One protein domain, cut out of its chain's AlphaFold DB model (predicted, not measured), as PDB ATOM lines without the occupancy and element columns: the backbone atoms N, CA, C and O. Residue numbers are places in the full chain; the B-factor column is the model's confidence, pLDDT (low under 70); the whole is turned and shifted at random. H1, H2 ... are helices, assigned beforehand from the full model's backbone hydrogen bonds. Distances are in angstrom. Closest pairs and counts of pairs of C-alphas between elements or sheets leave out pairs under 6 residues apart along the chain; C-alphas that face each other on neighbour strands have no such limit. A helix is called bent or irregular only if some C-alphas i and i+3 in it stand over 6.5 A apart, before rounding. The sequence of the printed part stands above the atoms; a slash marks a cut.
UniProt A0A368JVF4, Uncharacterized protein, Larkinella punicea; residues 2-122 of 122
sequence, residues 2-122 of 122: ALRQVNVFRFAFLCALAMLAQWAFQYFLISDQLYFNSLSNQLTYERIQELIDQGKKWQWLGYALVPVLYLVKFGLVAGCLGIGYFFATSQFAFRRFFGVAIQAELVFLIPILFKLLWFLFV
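What this domain is: This is residues 2 to 122 of the 122 residues of an uncharacterized protein of Larkinella punicea (UniProt A0A368JVF4). A loose rod of three long helices: H1 and H4 run side by side the same way, and the long, bent H3 runs back over the rod's length, its arm H3b crossing both. Short H2 sits at one end, between H1 and H3 along the chain. The printed part has 121 residues, with four named helices in the order H1, H2, H3, H4 and no named strand; the class is all helix. The whole is loose, with a radius of gyration of the C-alphas of 19.4 A and spans of 62 by 29 by 27 A.

Where its parts are: H1, residues 2 to 29, begins at C-alpha 2 (25.440, 24.105, 45.430) and is 40.0 A long. H2 is residues 32 to 39. H3, residues 45 to 89, was assigned as one helix by its hydrogen bonds but is bent: C-alphas 57 and 60 are 7.1 A apart. Its arms are H3a, residues 45 to 57, 18.8 A, and H3b, residues 60 to 89, 43.6 A; H3b is irregular, with C-alphas 64 and 67 6.6 A apart. H4, residues 94 to 121, 41.8 A, ends at C-alpha 121 (51.165, 52.425, 64.290).

How they stand to each other: H1 and H4 touch at a shallow tilt of 20 degrees, the closest C-alphas being Asn 7 and Gly 99, 6.1 A. H1, with residues 15 to 19 alone, touches H3b, Cys 15 to Pro 67 closest by C-alphas at 6.0 A, a steep tilt of 46 degrees, opposite ways. H3b and H4 touch through residues 74 to 82 and 94 to 102 alone, C-alphas of Ala 78 and Phe 98 closest at 4.8 A, a steep tilt of 47 degrees, opposite ways. H2 touches H3a, C-alphas of Phe 36 and Ile 48 closest at 6.8 A. H3a is apart from H1 and H4. Every O i to N i+4 pair is within hydrogen-bond range in H2 and H3a; H1 has 22 of 24, H3b 24 of 26, H4 19 of 24.

The domain as a whole: The C-alphas of Thr 44 and Thr 89 are farthest apart, 62.4 A. The printed part has no cut, and its three links are tight. Residues 53 to 61 stand free. pLDDT is under 70 at residues 2 to 7, 29 to 36 and 122.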
ATOM      1  N   ALA A   2      25.182  22.965  44.532       39.69
ATOM      2  CA  ALA A   2      25.440  24.105  45.430       39.69
ATOM      3  C   ALA A   2      26.833  24.114  46.106       39.69
ATOM      4  O   ALA A   2      27.505  25.138  46.114       39.69
ATOM      5  N   LEU A   3      27.341  22.960  46.563       45.84
ATOM      6  CA  LEU A   3      28.685  22.852  47.168       45.84
ATOM      7  C   LEU A   3      29.831  23.249  46.211       45.84
ATOM      8  O   LEU A   3      30.898  23.657  46.662       45.84
ATOM      9  N   ARG A   4      29.615  23.154  44.888       53.16
ATOM     10  CA  ARG A   4      30.607  23.532  43.867       53.16
ATOM     11  C   ARG A   4      30.690  25.050  43.695       53.16
ATOM     12  O   ARG A   4      31.791  25.563  43.552       53.16
ATOM     13  N   GLN A   5      29.561  25.761  43.732       60.25
ATOM     14  CA  GLN A   5      29.550  27.224  43.608       60.25
ATOM     15  C   GLN A   5      30.070  27.916  44.873       60.25
ATOM     16  O   GLN A   5      30.829  28.877  44.772       60.25
ATOM     17  N   VAL A   6      29.742  27.390  46.056       62.34
ATOM     18  CA  VAL A   6      30.159  27.990  47.334       62.34
ATOM     19  C   VAL A   6      31.684  27.992  47.496       62.34
ATOM     20  O   VAL A   6      32.252  28.987  47.936       62.34
ATOM     21  N   ASN A   7      32.376  26.921  47.092       69.00
ATOM     22  CA  ASN A   7      33.839  26.862  47.193       69.00
ATOM     23  C   ASN A   7      34.540  27.814  46.214       69.00
ATOM     24  O   ASN A   7      35.551  28.410  46.572       69.00
ATOM     25  N   VAL A   8      33.988  27.991  45.009       75.75
ATOM     26  CA  VAL A   8      34.522  28.947  44.025       75.75
ATOM     27  C   VAL A   8      34.346  30.379  44.523       75.75
ATOM     28  O   VAL A   8      35.288  31.161  44.450       75.75
ATOM     29  N   PHE A   9      33.187  30.704  45.101       82.25
ATOM     30  CA  PHE A   9      32.947  32.026  45.678       82.25
ATOM     31  C   PHE A   9      33.891  32.322  46.854       82.25
ATOM     32  O   PHE A   9      34.486  33.395  46.909       82.25
ATOM     33  N   ARG A  10      34.106  31.350  47.755       79.81
ATOM     34  CA  ARG A  10      35.068  31.475  48.869       79.81
ATOM     35  C   ARG A  10      36.501  31.690  48.384       79.81
ATOM     36  O   ARG A  10      37.210  32.519  48.942       79.81
ATOM     37  N   PHE A  11      36.916  30.967  47.345       83.44
ATOM     38  CA  PHE A  11      38.238  31.136  46.745       83.44
ATOM     39  C   PHE A  11      38.391  32.515  46.089       83.44
ATOM     40  O   PHE A  11      39.382  33.198  46.329       83.44
ATOM     41  N   ALA A  12      37.392  32.960  45.322       85.00
ATOM     42  CA  ALA A  12      37.400  34.286  44.706       85.00
ATOM     43  C   ALA A  12      37.460  35.404  45.758       85.00
ATOM     44  O   ALA A  12      38.245  36.339  45.616       85.00
ATOM     45  N   PHE A  13      36.687  35.274  46.841       87.62
ATOM     46  CA  PHE A  13      36.714  36.205  47.967       87.62
ATOM     47  C   PHE A  13      38.092  36.264  48.639       87.62
ATOM     48  O   PHE A  13      38.604  37.350  48.888       87.62
ATOM     49  N   LEU A  14      38.727  35.111  48.875       85.56
ATOM     50  CA  LEU A  14      40.086  35.045  49.422       85.56
ATOM     51  C   LEU A  14      41.121  35.705  48.516       85.56
ATOM     52  O   LEU A  14      41.944  36.470  49.006       85.56
ATOM     53  N   CYS A  15      41.076  35.439  47.210       85.88
ATOM     54  CA  CYS A  15      41.973  36.090  46.258       85.88
ATOM     55  C   CYS A  15      41.776  37.608  46.271       85.88
ATOM     56  O   CYS A  15      42.755  38.342  46.366       85.88
ATOM     57  N   ALA A  16      40.526  38.084  46.250       87.06
ATOM     58  CA  ALA A  16      40.231  39.513  46.311       87.06
ATOM     59  C   ALA A  16      40.767  40.143  47.604       87.06
ATOM     60  O   ALA A  16      41.399  41.196  47.573       87.06
ATOM     61  N   LEU A  17      40.569  39.473  48.738       86.25
ATOM     62  CA  LEU A  17      41.003  39.978  50.030       86.25
ATOM     63  C   LEU A  17      42.531  39.945  50.195       86.25
ATOM     64  O   LEU A  17      43.103  40.875  50.756       86.25
ATOM     65  N   ALA A  18      43.207  38.940  49.638       84.81
ATOM     66  CA  ALA A  18      44.665  38.890  49.572       84.81
ATOM     67  C   ALA A  18      45.244  39.998  48.681       84.81
ATOM     68  O   ALA A  18      46.210  40.654  49.064       84.81
ATOM     69  N   MET A  19      44.632  40.257  47.521       85.25
ATOM     70  CA  MET A  19      45.029  41.362  46.643       85.25
ATOM     71  C   MET A  19      44.825  42.720  47.325       85.25
ATOM     72  O   MET A  19      45.703  43.574  47.240       85.25
ATOM     73  N   LEU A  20      43.714  42.902  48.049       86.25
ATOM     74  CA  LEU A  20      43.463  44.102  48.855       86.25
ATOM     75  C   LEU A  20      44.496  44.269  49.972       86.25
ATOM     76  O   LEU A  20      45.005  45.369  50.166       86.25
ATOM     77  N   ALA A  21      44.841  43.192  50.681       81.31
ATOM     78  CA  ALA A  21      45.869  43.228  51.717       81.31
ATOM     79  C   ALA A  21      47.245  43.583  51.136       81.31
ATOM     80  O   ALA A  21      47.969  44.379  51.729       81.31
ATOM     81  N   GLN A  22      47.591  43.043  49.963       81.31
ATOM     82  CA  GLN A  22      48.838  43.362  49.266       81.31
ATOM     83  C   GLN A  22      48.868  44.825  48.810       81.31
ATOM     84  O   GLN A  22      49.879  45.502  48.984       81.31
ATOM     85  N   TRP A  23      47.754  45.326  48.275       82.88
ATOM     86  CA  TRP A  23      47.613  46.728  47.897       82.88
ATOM     87  C   TRP A  23      47.735  47.657  49.111       82.88
ATOM     88  O   TRP A  23      48.478  48.633  49.057       82.88
ATOM     89  N   ALA A  24      47.087  47.319  50.230       81.81
ATOM     90  CA  ALA A  24      47.199  48.070  51.478       81.81
ATOM     91  C   ALA A  24      48.640  48.065  52.010       81.81
ATOM     92  O   ALA A  24      49.152  49.117  52.374       81.81
ATOM     93  N   PHE A  25      49.325  46.916  51.991       78.25
ATOM     94  CA  PHE A  25      50.749  46.831  52.334       78.25
ATOM     95  C   PHE A  25      51.582  47.766  51.462       78.25
ATOM     96  O   PHE A  25      52.399  48.528  51.965       78.25
ATOM     97  N   GLN A  26      51.365  47.735  50.153       77.00
ATOM     98  CA  GLN A  26      52.147  48.552  49.246       77.00
ATOM     99  C   GLN A  26      51.890  50.050  49.449       77.00
ATOM    100  O   GLN A  26      52.836  50.825  49.481       77.00
ATOM    101  N   TYR A  27      50.633  50.451  49.631       77.88
ATOM    102  CA  TYR A  27      50.260  51.853  49.796       77.88
ATOM    103  C   TYR A  27      50.678  52.431  51.156       77.88
ATOM    104  O   TYR A  27      51.171  53.554  51.216       77.88
ATOM    105  N   PHE A  28      50.496  51.672  52.243       70.75
ATOM    106  CA  PHE A  28      50.764  52.155  53.601       70.75
ATOM    107  C   PHE A  28      52.212  51.950  54.055       70.75
ATOM    108  O   PHE A  28      52.722  52.783  54.798       70.75
ATOM    109  N   LEU A  29      52.875  50.864  53.640       63.12
ATOM    110  CA  LEU A  29      54.213  50.513  54.136       63.12
ATOM    111  C   LEU A  29      55.326  50.796  53.138       63.12
ATOM    112  O   LEU A  29      56.429  51.156  53.536       63.12
ATOM    113  N   ILE A  30      55.061  50.636  51.846       63.62
ATOM    114  CA  ILE A  30      56.080  50.729  50.802       63.62
ATOM    115  C   ILE A  30      55.875  52.040  50.039       63.62
ATOM    116  O   ILE A  30      55.483  52.073  48.876       63.62
ATOM    117  N   SER A  31      56.126  53.151  50.728       64.38
ATOM    118  CA  SER A  31      56.226  54.458  50.079       64.38
ATOM    119  C   SER A  31      57.477  54.499  49.195       64.38
ATOM    120  O   SER A  31      58.533  53.997  49.591       64.38
ATOM    121  N   ASP A  32      57.396  55.150  48.029       64.56
ATOM    122  CA  ASP A  32      58.561  55.418  47.169       64.56
ATOM    123  C   ASP A  32      59.686  56.109  47.988       64.56
ATOM    124  O   ASP A  32      60.868  55.830  47.790       64.56
ATOM    125  N   GLN A  33      59.338  56.905  49.012       62.75
ATOM    126  CA  GLN A  33      60.303  57.507  49.947       62.75
ATOM    127  C   GLN A  33      61.039  56.492  50.832       62.75
ATOM    128  O   GLN A  33      62.171  56.765  51.232       62.75
ATOM    129  N   LEU A  34      60.437  55.344  51.159       67.25
ATOM    130  CA  LEU A  34      61.100  54.291  51.934       67.25
ATOM    131  C   LEU A  34      62.172  53.598  51.084       67.25
ATOM    132  O   LEU A  34      63.279  53.364  51.565       67.25
ATOM    133  N   TYR A  35      61.877  53.339  49.805       68.81
ATOM    134  CA  TYR A  35      62.875  52.841  48.856       68.81
ATOM    135  C   TYR A  35      64.022  53.834  48.694       68.81
ATOM    136  O   TYR A  35      65.183  53.448  48.823       68.81
ATOM    137  N   PHE A  36      63.712  55.116  48.501       66.44
ATOM    138  CA  PHE A  36      64.745  56.143  48.425       66.44
ATOM    139  C   PHE A  36      65.572  56.232  49.712       66.44
ATOM    140  O   PHE A  36      66.788  56.229  49.619       66.44
ATOM    141  N   ASN A  37      64.971  56.223  50.905       73.00
ATOM    142  CA  ASN A  37      65.731  56.263  52.165       73.00
ATOM    143  C   ASN A  37      66.568  54.998  52.422       73.00
ATOM    144  O   ASN A  37      67.663  55.087  52.972       73.00
ATOM    145  N   SER A  38      66.077  53.819  52.032       73.19
ATOM    146  CA  SER A  38      66.794  52.551  52.218       73.19
ATOM    147  C   SER A  38      67.955  52.376  51.238       73.19
ATOM    148  O   SER A  38      68.955  51.747  51.591       73.19
ATOM    149  N   LEU A  39      67.801  52.848  49.999       72.00
ATOM    150  CA  LEU A  39      68.733  52.570  48.905       72.00
ATOM    151  C   LEU A  39      69.580  53.779  48.500       72.00
ATOM    152  O   LEU A  39      70.578  53.573  47.817       72.00
ATOM    153  N   SER A  40      69.271  55.000  48.950       71.94
ATOM    154  CA  SER A  40      70.074  56.206  48.662       71.94
ATOM    155  C   SER A  40      71.530  56.085  49.108       71.94
ATOM    156  O   SER A  40      72.414  56.659  48.483       71.94
ATOM    157  N   ASN A  41      71.791  55.302  50.158       72.50
ATOM    158  CA  ASN A  41      73.144  55.040  50.653       72.50
ATOM    159  C   ASN A  41      73.926  54.028  49.796       72.50
ATOM    160  O   ASN A  41      75.125  53.863  50.001       72.50
ATOM    161  N   GLN A  42      73.264  53.313  48.882       73.50
ATOM    162  CA  GLN A  42      73.857  52.217  48.103       73.50
ATOM    163  C   GLN A  42      73.760  52.428  46.587       73.50
ATOM    164  O   GLN A  42      74.534  51.837  45.837       73.50
ATOM    165  N   LEU A  43      72.815  53.243  46.119       77.31
ATOM    166  CA  LEU A  43      72.506  53.434  44.707       77.31
ATOM    167  C   LEU A  43      72.260  54.911  44.407       77.31
ATOM    168  O   LEU A  43      71.667  55.637  45.203       77.31
ATOM    169  N   THR A  44      72.668  55.337  43.213       79.88
ATOM    170  CA  THR A  44      72.378  56.678  42.703       79.88
ATOM    171  C   THR A  44      70.877  56.860  42.485       79.88
ATOM    172  O   THR A  44      70.160  55.910  42.155       79.88
ATOM    173  N   TYR A  45      70.409  58.100  42.623       75.62
ATOM    174  CA  TYR A  45      69.005  58.473  42.482       75.62
ATOM    175  C   TYR A  45      68.381  57.975  41.167       75.62
ATOM    176  O   TYR A  45      67.290  57.402  41.196       75.62
ATOM    177  N   GLU A  46      69.080  58.104  40.028       76.94
ATOM    178  CA  GLU A  46      68.544  57.646  38.738       76.94
ATOM    179  C   GLU A  46      68.303  56.135  38.723       76.94
ATOM    180  O   GLU A  46      67.312  55.665  38.165       76.94
ATOM    181  N   ARG A  47      69.173  55.361  39.384       78.19
ATOM    182  CA  ARG A  47      69.053  53.905  39.404       78.19
ATOM    183  C   ARG A  47      67.898  53.438  40.283       78.19
ATOM    184  O   ARG A  47      67.242  52.458  39.945       78.19
ATOM    185  N   ILE A  48      67.625  54.146  41.378       78.19
ATOM    186  CA  ILE A  48      66.468  53.872  42.240       78.19
ATOM    187  C   ILE A  48      65.168  54.166  41.482       78.19
ATOM    188  O   ILE A  48      64.261  53.336  41.488       78.19
ATOM    189  N   GLN A  49      65.102  55.295  40.770       79.00
ATOM    190  CA  GLN A  49      63.938  55.660  39.960       79.00
ATOM    191  C   GLN A  49      63.659  54.612  38.867       79.00
ATOM    192  O   GLN A  49      62.526  54.159  38.710       79.00
ATOM    193  N   GLU A  50      64.706  54.163  38.169       82.62
ATOM    194  CA  GLU A  50      64.603  53.149  37.115       82.62
ATOM    195  C   GLU A  50      64.106  51.795  37.661       82.62
ATOM    196  O   GLU A  50      63.274  51.135  37.035       82.62
ATOM    197  N   LEU A  51      64.549  51.399  38.861       79.44
ATOM    198  CA  LEU A  51      64.076  50.187  39.541       79.44
ATOM    199  C   LEU A  51      62.599  50.286  39.952       79.44
ATOM    200  O   LEU A  51      61.857  49.313  39.796       79.44
ATOM    201  N   ILE A  52      62.159  51.445  40.450       80.44
ATOM    202  CA  ILE A  52      60.758  51.681  40.830       80.44
ATOM    203  C   ILE A  52      59.848  51.607  39.596       80.44
ATOM    204  O   ILE A  52      58.811  50.938  39.639       80.44
ATOM    205  N   ASP A  53      60.241  52.231  38.484       81.75
ATOM    206  CA  ASP A  53      59.455  52.231  37.244       81.75
ATOM    207  C   ASP A  53      59.385  50.843  36.599       81.75
ATOM    208  O   ASP A  53      58.315  50.404  36.155       81.75
ATOM    209  N   GLN A  54      60.493  50.097  36.612       82.12
ATOM    210  CA  GLN A  54      60.481  48.695  36.202       82.12
ATOM    211  C   GLN A  54      59.559  47.874  37.113       82.12
ATOM    212  O   GLN A  54      58.698  47.155  36.609       82.12
ATOM    213  N   GLY A  55      59.656  48.030  38.436       78.50
ATOM    214  CA  GLY A  55      58.783  47.352  39.397       78.50
ATOM    215  C   GLY A  55      57.296  47.622  39.147       78.50
ATOM    216  O   GLY A  55      56.508  46.675  39.066       78.50
ATOM    217  N   LYS A  56      56.913  48.888  38.928       78.62
ATOM    218  CA  LYS A  56      55.539  49.297  38.578       78.62
ATOM    219  C   LYS A  56      55.035  48.583  37.321       78.62
ATOM    220  O   LYS A  56      53.910  48.080  37.309       78.62
ATOM    221  N   LYS A  57      55.881  48.429  36.298       80.56
ATOM    222  CA  LYS A  57      55.525  47.719  35.059       80.56
ATOM    223  C   LYS A  57      55.289  46.217  35.249       80.56
ATOM    224  O   LYS A  57      54.574  45.642  34.437       80.56
ATOM    225  N   TRP A  58      55.833  45.570  36.279       81.50
ATOM    226  CA  TRP A  58      55.622  44.133  36.542       81.50
ATOM    227  C   TRP A  58      54.562  43.844  37.615       81.50
ATOM    228  O   TRP A  58      54.177  42.689  37.801       81.50
ATOM    229  N   GLN A  59      54.024  44.873  38.277       79.00
ATOM    230  CA  GLN A  59      53.008  44.705  39.325       79.00
ATOM    231  C   GLN A  59      51.759  43.967  38.839       79.00
ATOM    232  O   GLN A  59      51.259  43.094  39.545       79.00
ATOM    233  N   TRP A  60      51.277  44.257  37.627       80.44
ATOM    234  CA  TRP A  60      50.110  43.573  37.051       80.44
ATOM    235  C   TRP A  60      50.340  42.064  36.889       80.44
ATOM    236  O   TRP A  60      49.427  41.278  37.147       80.44
ATOM    237  N   LEU A  61      51.565  41.646  36.539       84.19
ATOM    238  CA  LEU A  61      51.927  40.232  36.479       84.19
ATOM    239  C   LEU A  61      51.908  39.613  37.880       84.19
ATOM    240  O   LEU A  61      51.401  38.509  38.048       84.19
ATOM    241  N   GLY A  62      52.383  40.351  38.887       80.69
ATOM    242  CA  GLY A  62      52.278  39.958  40.292       80.69
ATOM    243  C   GLY A  62      50.829  39.691  40.706       80.69
ATOM    244  O   GLY A  62      50.531  38.617  41.223       80.69
ATOM    245  N   TYR A  63      49.910  40.608  40.397       81.50
ATOM    246  CA  TYR A  63      48.478  40.447  40.683       81.50
ATOM    247  C   TYR A  63      47.843  39.253  39.952       81.50
ATOM    248  O   TYR A  63      47.020  38.550  40.538       81.50
ATOM    249  N   ALA A  64      48.241  38.982  38.706       83.88
ATOM    250  CA  ALA A  64      47.773  37.815  37.955       83.88
ATOM    251  C   ALA A  64      48.341  36.488  38.493       83.88
ATOM    252  O   ALA A  64      47.693  35.444  38.390       83.88
ATOM    253  N   LEU A  65      49.533  36.519  39.094       87.56
ATOM    254  CA  LEU A  65      50.201  35.338  39.635       87.56
ATOM    255  C   LEU A  65      49.616  34.896  40.989       87.56
ATOM    256  O   LEU A  65      49.602  33.700  41.276       87.56
ATOM    257  N   VAL A  66      49.080  35.824  41.793       85.50
ATOM    258  CA  VAL A  66      48.438  35.536  43.096       85.50
ATOM    259  C   VAL A  66      47.414  34.386  43.030       85.50
ATOM    260  O   VAL A  66      47.590  33.405  43.759       85.50
ATOM    261  N   PRO A  67      46.377  34.417  42.166       85.88
ATOM    262  CA  PRO A  67      45.392  33.335  42.106       85.88
ATOM    263  C   PRO A  67      45.998  32.001  41.649       85.88
ATOM    264  O   PRO A  67      45.566  30.945  42.113       85.88
ATOM    265  N   VAL A  68      47.012  32.028  40.779       89.56
ATOM    266  CA  VAL A  68      47.713  30.820  40.315       89.56
ATOM    267  C   VAL A  68      48.501  30.188  41.460       89.56
ATOM    268  O   VAL A  68      48.384  28.986  41.700       89.56
ATOM    269  N   LEU A  69      49.245  30.991  42.223       89.06
ATOM    270  CA  LEU A  69      49.988  30.516  43.391       89.06
ATOM    271  C   LEU A  69      49.054  29.946  44.456       89.06
ATOM    272  O   LEU A  69      49.352  28.906  45.039       89.06
ATOM    273  N   TYR A  70      47.904  30.580  44.678       87.75
ATOM    274  CA  TYR A  70      46.909  30.087  45.630       87.75
ATOM    275  C   TYR A  70      46.277  28.772  45.165       87.75
ATOM    276  O   TYR A  70      46.115  27.858  45.974       87.75
ATOM    277  N   LEU A  71      45.995  28.622  43.867       87.69
ATOM    278  CA  LEU A  71      45.537  27.350  43.300       87.69
ATOM    279  C   LEU A  71      46.551  26.228  43.526       87.69
ATOM    280  O   LEU A  71      46.170  25.150  43.982       87.69
ATOM    281  N   VAL A  72      47.831  26.482  43.246       92.06
ATOM    282  CA  VAL A  72      48.904  25.500  43.460       92.06
ATOM    283  C   VAL A  72      49.034  25.166  44.947       92.06
ATOM    284  O   VAL A  72      49.046  23.991  45.309       92.06
ATOM    285  N   LYS A  73      49.050  26.179  45.820       90.56
ATOM    286  CA  LYS A  73      49.166  26.012  47.275       90.56
ATOM    287  C   LYS A  73      48.030  25.160  47.841       90.56
ATOM    288  O   LYS A  73      48.286  24.163  48.513       90.56
ATOM    289  N   PHE A  74      46.776  25.504  47.550       90.19
ATOM    290  CA  PHE A  74      45.635  24.727  48.040       90.19
ATOM    291  C   PHE A  74      45.537  23.360  47.373       90.19
ATOM    292  O   PHE A  74      45.111  22.404  48.018       90.19
ATOM    293  N   GLY A  75      45.962  23.245  46.113       89.06
ATOM    294  CA  GLY A  75      46.065  21.971  45.411       89.06
ATOM    295  C   GLY A  75      47.035  21.018  46.103       89.06
ATOM    296  O   GLY A  75      46.687  19.860  46.325       89.06
ATOM    297  N   LEU A  76      48.200  21.516  46.523       92.06
ATOM    298  CA  LEU A  76      49.178  20.744  47.289       92.06
ATOM    299  C   LEU A  76      48.615  20.310  48.646       92.06
ATOM    300  O   LEU A  76      48.636  19.121  48.955       92.06
ATOM    301  N   VAL A  77      48.037  21.233  49.422       91.25
ATOM    302  CA  VAL A  77      47.451  20.913  50.740       91.25
ATOM    303  C   VAL A  77      46.330  19.878  50.610       91.25
ATOM    304  O   VAL A  77      46.312  18.874  51.323       91.25
ATOM    305  N   ALA A  78      45.410  20.082  49.667       91.12
ATOM    306  CA  ALA A  78      44.316  19.152  49.411       91.12
ATOM    307  C   ALA A  78      44.804  17.803  48.872       91.12
ATOM    308  O   ALA A  78      44.201  16.775  49.178       91.12
ATOM    309  N   GLY A  79      45.884  17.799  48.089       89.25
ATOM    310  CA  GLY A  79      46.541  16.598  47.588       89.25
ATOM    311  C   GLY A  79      47.141  15.778  48.724       89.25
ATOM    312  O   GLY A  79      46.807  14.604  48.860       89.25
ATOM    313  N   CYS A  80      47.934  16.405  49.595       92.06
ATOM    314  CA  CYS A  80      48.518  15.752  50.768       92.06
ATOM    315  C   CYS A  80      47.442  15.152  51.684       92.06
ATOM    316  O   CYS A  80      47.513  13.973  52.031       92.06
ATOM    317  N   LEU A  81      46.408  15.930  52.024       90.06
ATOM    318  CA  LEU A  81      45.299  15.450  52.854       90.06
ATOM    319  C   LEU A  81      44.484  14.353  52.152       90.06
ATOM    320  O   LEU A  81      44.082  13.375  52.780       90.06
ATOM    321  N   GLY A  82      44.269  14.489  50.842       90.19
ATOM    322  CA  GLY A  82      43.553  13.513  50.028       90.19
ATOM    323  C   GLY A  82      44.274  12.170  49.930       90.19
ATOM    324  O   GLY A  82      43.617  11.137  50.024       90.19
ATOM    325  N   ILE A  83      45.603  12.177  49.792       91.06
ATOM    326  CA  ILE A  83      46.428  10.961  49.798       91.06
ATOM    327  C   ILE A  83      46.388  10.308  51.183       91.06
ATOM    328  O   ILE A  83      46.127   9.110  51.274       91.06
ATOM    329  N   GLY A  84      46.558  11.079  52.262       89.81
ATOM    330  CA  GLY A  84      46.471  10.544  53.626       89.81
ATOM    331  C   GLY A  84      45.115   9.890  53.916       89.81
ATOM    332  O   GLY A  84      45.048   8.787  54.453       89.81
ATOM    333  N   TYR A  85      44.028  10.524  53.475       90.38
ATOM    334  CA  TYR A  85      42.682   9.967  53.601       90.38
ATOM    335  C   TYR A  85      42.468   8.722  52.725       90.38
ATOM    336  O   TYR A  85      41.842   7.757  53.160       90.38
ATOM    337  N   PHE A  86      43.030   8.703  51.515       90.56
ATOM    338  CA  PHE A  86      42.955   7.546  50.625       90.56
ATOM    339  C   PHE A  86      43.601   6.300  51.242       90.56
ATOM    340  O   PHE A  86      43.025   5.218  51.159       90.56
ATOM    341  N   PHE A  87      44.740   6.448  51.919       91.00
ATOM    342  CA  PHE A  87      45.383   5.337  52.629       91.00
ATOM    343  C   PHE A  87      44.546   4.824  53.810       91.00
ATOM    344  O   PHE A  87      44.577   3.634  54.105       91.00
ATOM    345  N   ALA A  88      43.777   5.696  54.465       89.75
ATOM    346  CA  ALA A  88      42.966   5.328  55.624       89.75
ATOM    347  C   ALA A  88      41.616   4.686  55.261       89.75
ATOM    348  O   ALA A  88      41.116   3.850  56.008       89.75
ATOM    349  N   THR A  89      40.980   5.108  54.163       87.31
ATOM    350  CA  THR A  89      39.580   4.739  53.854       87.31
ATOM    351  C   THR A  89      39.370   4.200  52.437       87.31
ATOM    352  O   THR A  89      38.230   3.944  52.051       87.31
ATOM    353  N   SER A  90      40.431   4.084  51.629       83.25
ATOM    354  CA  SER A  90      40.401   3.693  50.205       83.25
ATOM    355  C   SER A  90      39.477   4.546  49.321       83.25
ATOM    356  O   SER A  90      39.174   4.186  48.186       83.25
ATOM    357  N   GLN A  91      39.038   5.705  49.818       83.25
ATOM    358  CA  GLN A  91      38.218   6.664  49.090       83.25
ATOM    359  C   GLN A  91      38.997   7.948  48.850       83.25
ATOM    360  O   GLN A  91      39.691   8.448  49.729       83.25
ATOM    361  N   PHE A  92      38.847   8.520  47.659       80.69
ATOM    362  CA  PHE A  92      39.508   9.769  47.304       80.69
ATOM    363  C   PHE A  92      38.538  10.951  47.410       80.69
ATOM    364  O   PHE A  92      37.532  11.013  46.703       80.69
ATOM    365  N   ALA A  93      38.842  11.914  48.287       81.12
ATOM    366  CA  ALA A  93      37.948  13.034  48.606       81.12
ATOM    367  C   ALA A  93      38.603  14.424  48.461       81.12
ATOM    368  O   ALA A  93      38.356  15.322  49.266       81.12
ATOM    369  N   PHE A  94      39.387  14.645  47.400       83.94
ATOM    370  CA  PHE A  94      40.120  15.902  47.147       83.94
ATOM    371  C   PHE A  94      39.270  17.176  47.279       83.94
ATOM    372  O   PHE A  94      39.689  18.159  47.885       83.94
ATOM    373  N   ARG A  95      38.033  17.164  46.764       81.00
ATOM    374  CA  ARG A  95      37.147  18.346  46.776       81.00
ATOM    375  C   ARG A  95      36.808  18.839  48.182       81.00
ATOM    376  O   ARG A  95      36.616  20.038  48.367       81.00
ATOM    377  N   ARG A  96      36.695  17.925  49.151       82.69
ATOM    378  CA  ARG A  96      36.402  18.282  50.545       82.69
ATOM    379  C   ARG A  96      37.628  18.928  51.181       82.69
ATOM    380  O   ARG A  96      37.509  20.011  51.744       82.69
ATOM    381  N   PHE A  97      38.800  18.327  50.989       87.50
ATOM    382  CA  PHE A  97      40.058  18.854  51.519       87.50
ATOM    383  C   PHE A  97      40.466  20.186  50.896       87.50
ATOM    384  O   PHE A  97      40.984  21.042  51.600       87.50
ATOM    385  N   PHE A  98      40.142  20.423  49.623       86.69
ATOM    386  CA  PHE A  98      40.345  21.732  49.001       86.69
ATOM    387  C   PHE A  98      39.506  22.830  49.673       86.69
ATOM    388  O   PHE A  98      40.005  23.920  49.930       86.69
ATOM    389  N   GLY A  99      38.253  22.535  50.038       84.94
ATOM    390  CA  GLY A  99      37.420  23.463  50.811       84.94
ATOM    391  C   GLY A  99      37.963  23.734  52.218       84.94
ATOM    392  O   GLY A  99      37.911  24.871  52.680       84.94
ATOM    393  N   VAL A 100      38.523  22.714  52.875       86.56
ATOM    394  CA  VAL A 100      39.180  22.857  54.187       86.56
ATOM    395  C   VAL A 100      40.455  23.697  54.074       86.56
ATOM    396  O   VAL A 100      40.660  24.588  54.889       86.56
ATOM    397  N   ALA A 101      41.274  23.477  53.041       88.81
ATOM    398  CA  ALA A 101      42.493  24.249  52.799       88.81
ATOM    399  C   ALA A 101      42.197  25.749  52.616       88.81
ATOM    400  O   ALA A 101      42.864  26.588  53.214       88.81
ATOM    401  N   ILE A 102      41.138  26.076  51.868       86.50
ATOM    402  CA  ILE A 102      40.623  27.446  51.715       86.50
ATOM    403  C   ILE A 102      40.244  28.048  53.078       86.50
ATOM    404  O   ILE A 102      40.603  29.183  53.373       86.50
ATOM    405  N   GLN A 103      39.522  27.308  53.924       85.88
ATOM    406  CA  GLN A 103      39.126  27.805  55.248       85.88
ATOM    407  C   GLN A 103      40.320  27.985  56.191       85.88
ATOM    408  O   GLN A 103      40.347  28.947  56.954       85.88
ATOM    409  N   ALA A 104      41.313  27.099  56.122       88.19
ATOM    410  CA  ALA A 104      42.536  27.214  56.908       88.19
ATOM    411  C   ALA A 104      43.344  28.466  56.530       88.19
ATOM    412  O   ALA A 104      43.910  29.115  57.407       88.19
ATOM    413  N   GLU A 105      43.348  28.861  55.253       85.38
ATOM    414  CA  GLU A 105      44.048  30.074  54.814       85.38
ATOM    415  C   GLU A 105      43.506  31.345  55.482       85.38
ATOM    416  O   GLU A 105      44.279  32.249  55.792       85.38
ATOM    417  N   LEU A 106      42.203  31.407  55.779       82.19
ATOM    418  CA  LEU A 106      41.624  32.550  56.498       82.19
ATOM    419  C   LEU A 106      42.273  32.750  57.873       82.19
ATOM    420  O   LEU A 106      42.433  33.885  58.314       82.19
ATOM    421  N   VAL A 107      42.689  31.666  58.535       87.75
ATOM    422  CA  VAL A 107      43.407  31.733  59.815       87.75
ATOM    423  C   VAL A 107      44.827  32.263  59.606       87.75
ATOM    424  O   VAL A 107      45.288  33.112  60.366       87.75
ATOM    425  N   PHE A 108      45.505  31.823  58.542       84.38
ATOM    426  CA  PHE A 108      46.848  32.302  58.185       84.38
ATOM    427  C   PHE A 108      46.892  33.769  57.762       84.38
ATOM    428  O   PHE A 108      47.954  34.389  57.787       84.38
ATOM    429  N   LEU A 109      45.752  34.347  57.408       82.62
ATOM    430  CA  LEU A 109      45.656  35.747  57.036       82.62
ATOM    431  C   LEU A 109      45.697  36.698  58.244       82.62
ATOM    432  O   LEU A 109      46.196  37.817  58.136       82.62
ATOM    433  N   ILE A 110      45.232  36.252  59.414       86.19
ATOM    434  CA  ILE A 110      45.228  37.035  60.660       86.19
ATOM    435  C   ILE A 110      46.616  37.617  60.997       86.19
ATOM    436  O   ILE A 110      46.705  38.830  61.199       86.19
ATOM    437  N   PRO A 111      47.719  36.839  61.025       86.44
ATOM    438  CA  PRO A 111      49.042  37.390  61.326       86.44
ATOM    439  C   PRO A 111      49.533  38.409  60.286       86.44
ATOM    440  O   PRO A 111      50.305  39.299  60.639       86.44
ATOM    441  N   ILE A 112      49.092  38.320  59.025       81.50
ATOM    442  CA  ILE A 112      49.428  39.308  57.985       81.50
ATOM    443  C   ILE A 112      48.766  40.650  58.309       81.50
ATOM    444  O   ILE A 112      49.430  41.686  58.270       81.50
ATOM    445  N   LEU A 113      47.488  40.628  58.695       83.25
ATOM    446  CA  LEU A 113      46.769  41.828  59.127       83.25
ATOM    447  C   LEU A 113      47.390  42.426  60.394       83.25
ATOM    448  O   LEU A 113      47.559  43.638  60.482       83.25
ATOM    449  N   PHE A 114      47.789  41.579  61.344       86.56
ATOM    450  CA  PHE A 114      48.427  42.031  62.580       86.56
ATOM    451  C   PHE A 114      49.763  42.736  62.319       86.56
ATOM    452  O   PHE A 114      50.026  43.784  62.902       86.56
ATOM    453  N   LYS A 115      50.583  42.203  61.402       82.25
ATOM    454  CA  LYS A 115      51.819  42.869  60.963       82.25
ATOM    455  C   LYS A 115      51.534  44.221  60.314       82.25
ATOM    456  O   LYS A 115      52.218  45.181  60.642       82.25
ATOM    457  N   LEU A 116      50.537  44.297  59.427       82.25
ATOM    458  CA  LEU A 116      50.171  45.552  58.766       82.25
ATOM    459  C   LEU A 116      49.779  46.624  59.789       82.25
ATOM    460  O   LEU A 116      50.271  47.742  59.715       82.25
ATOM    461  N   LEU A 117      48.933  46.267  60.760       83.75
ATOM    462  CA  LEU A 117      48.531  47.182  61.827       83.75
ATOM    463  C   LEU A 117      49.737  47.620  62.656       83.75
ATOM    464  O   LEU A 117      49.930  48.811  62.858       83.75
ATOM    465  N   TRP A 118      50.574  46.676  63.094       83.12
ATOM    466  CA  TRP A 118      51.740  46.992  63.915       83.12
ATOM    467  C   TRP A 118      52.666  48.014  63.249       83.12
ATOM    468  O   TRP A 118      52.989  49.019  63.867       83.12
ATOM    469  N   PHE A 119      53.049  47.795  61.989       78.75
ATOM    470  CA  PHE A 119      53.935  48.723  61.279       78.75
ATOM    471  C   PHE A 119      53.257  50.027  60.826       78.75
ATOM    472  O   PHE A 119      53.946  50.947  60.411       78.75
ATOM    473  N   LEU A 120      51.923  50.112  60.846       75.75
ATOM    474  CA  LEU A 120      51.229  51.376  60.588       75.75
ATOM    475  C   LEU A 120      51.250  52.288  61.824       75.75
ATOM    476  O   LEU A 120      51.245  53.509  61.688       75.75
ATOM    477  N   PHE A 121      51.219  51.696  63.021       73.88
ATOM    478  CA  PHE A 121      51.165  52.425  64.290       73.88
ATOM    479  C   PHE A 121      52.537  52.650  64.946       73.88
ATOM    480  O   PHE A 121      52.622  53.483  65.849       73.88
ATOM    481  N   VAL A 122      53.574  51.918  64.524       64.88
ATOM    482  CA  VAL A 122      54.976  52.067  64.961       64.88
ATOM    483  C   VAL A 122      55.771  52.802  63.900       64.88
ATOM    484  O   VAL A 122      56.379  53.835  64.255       64.88
TER     485      VAL A 122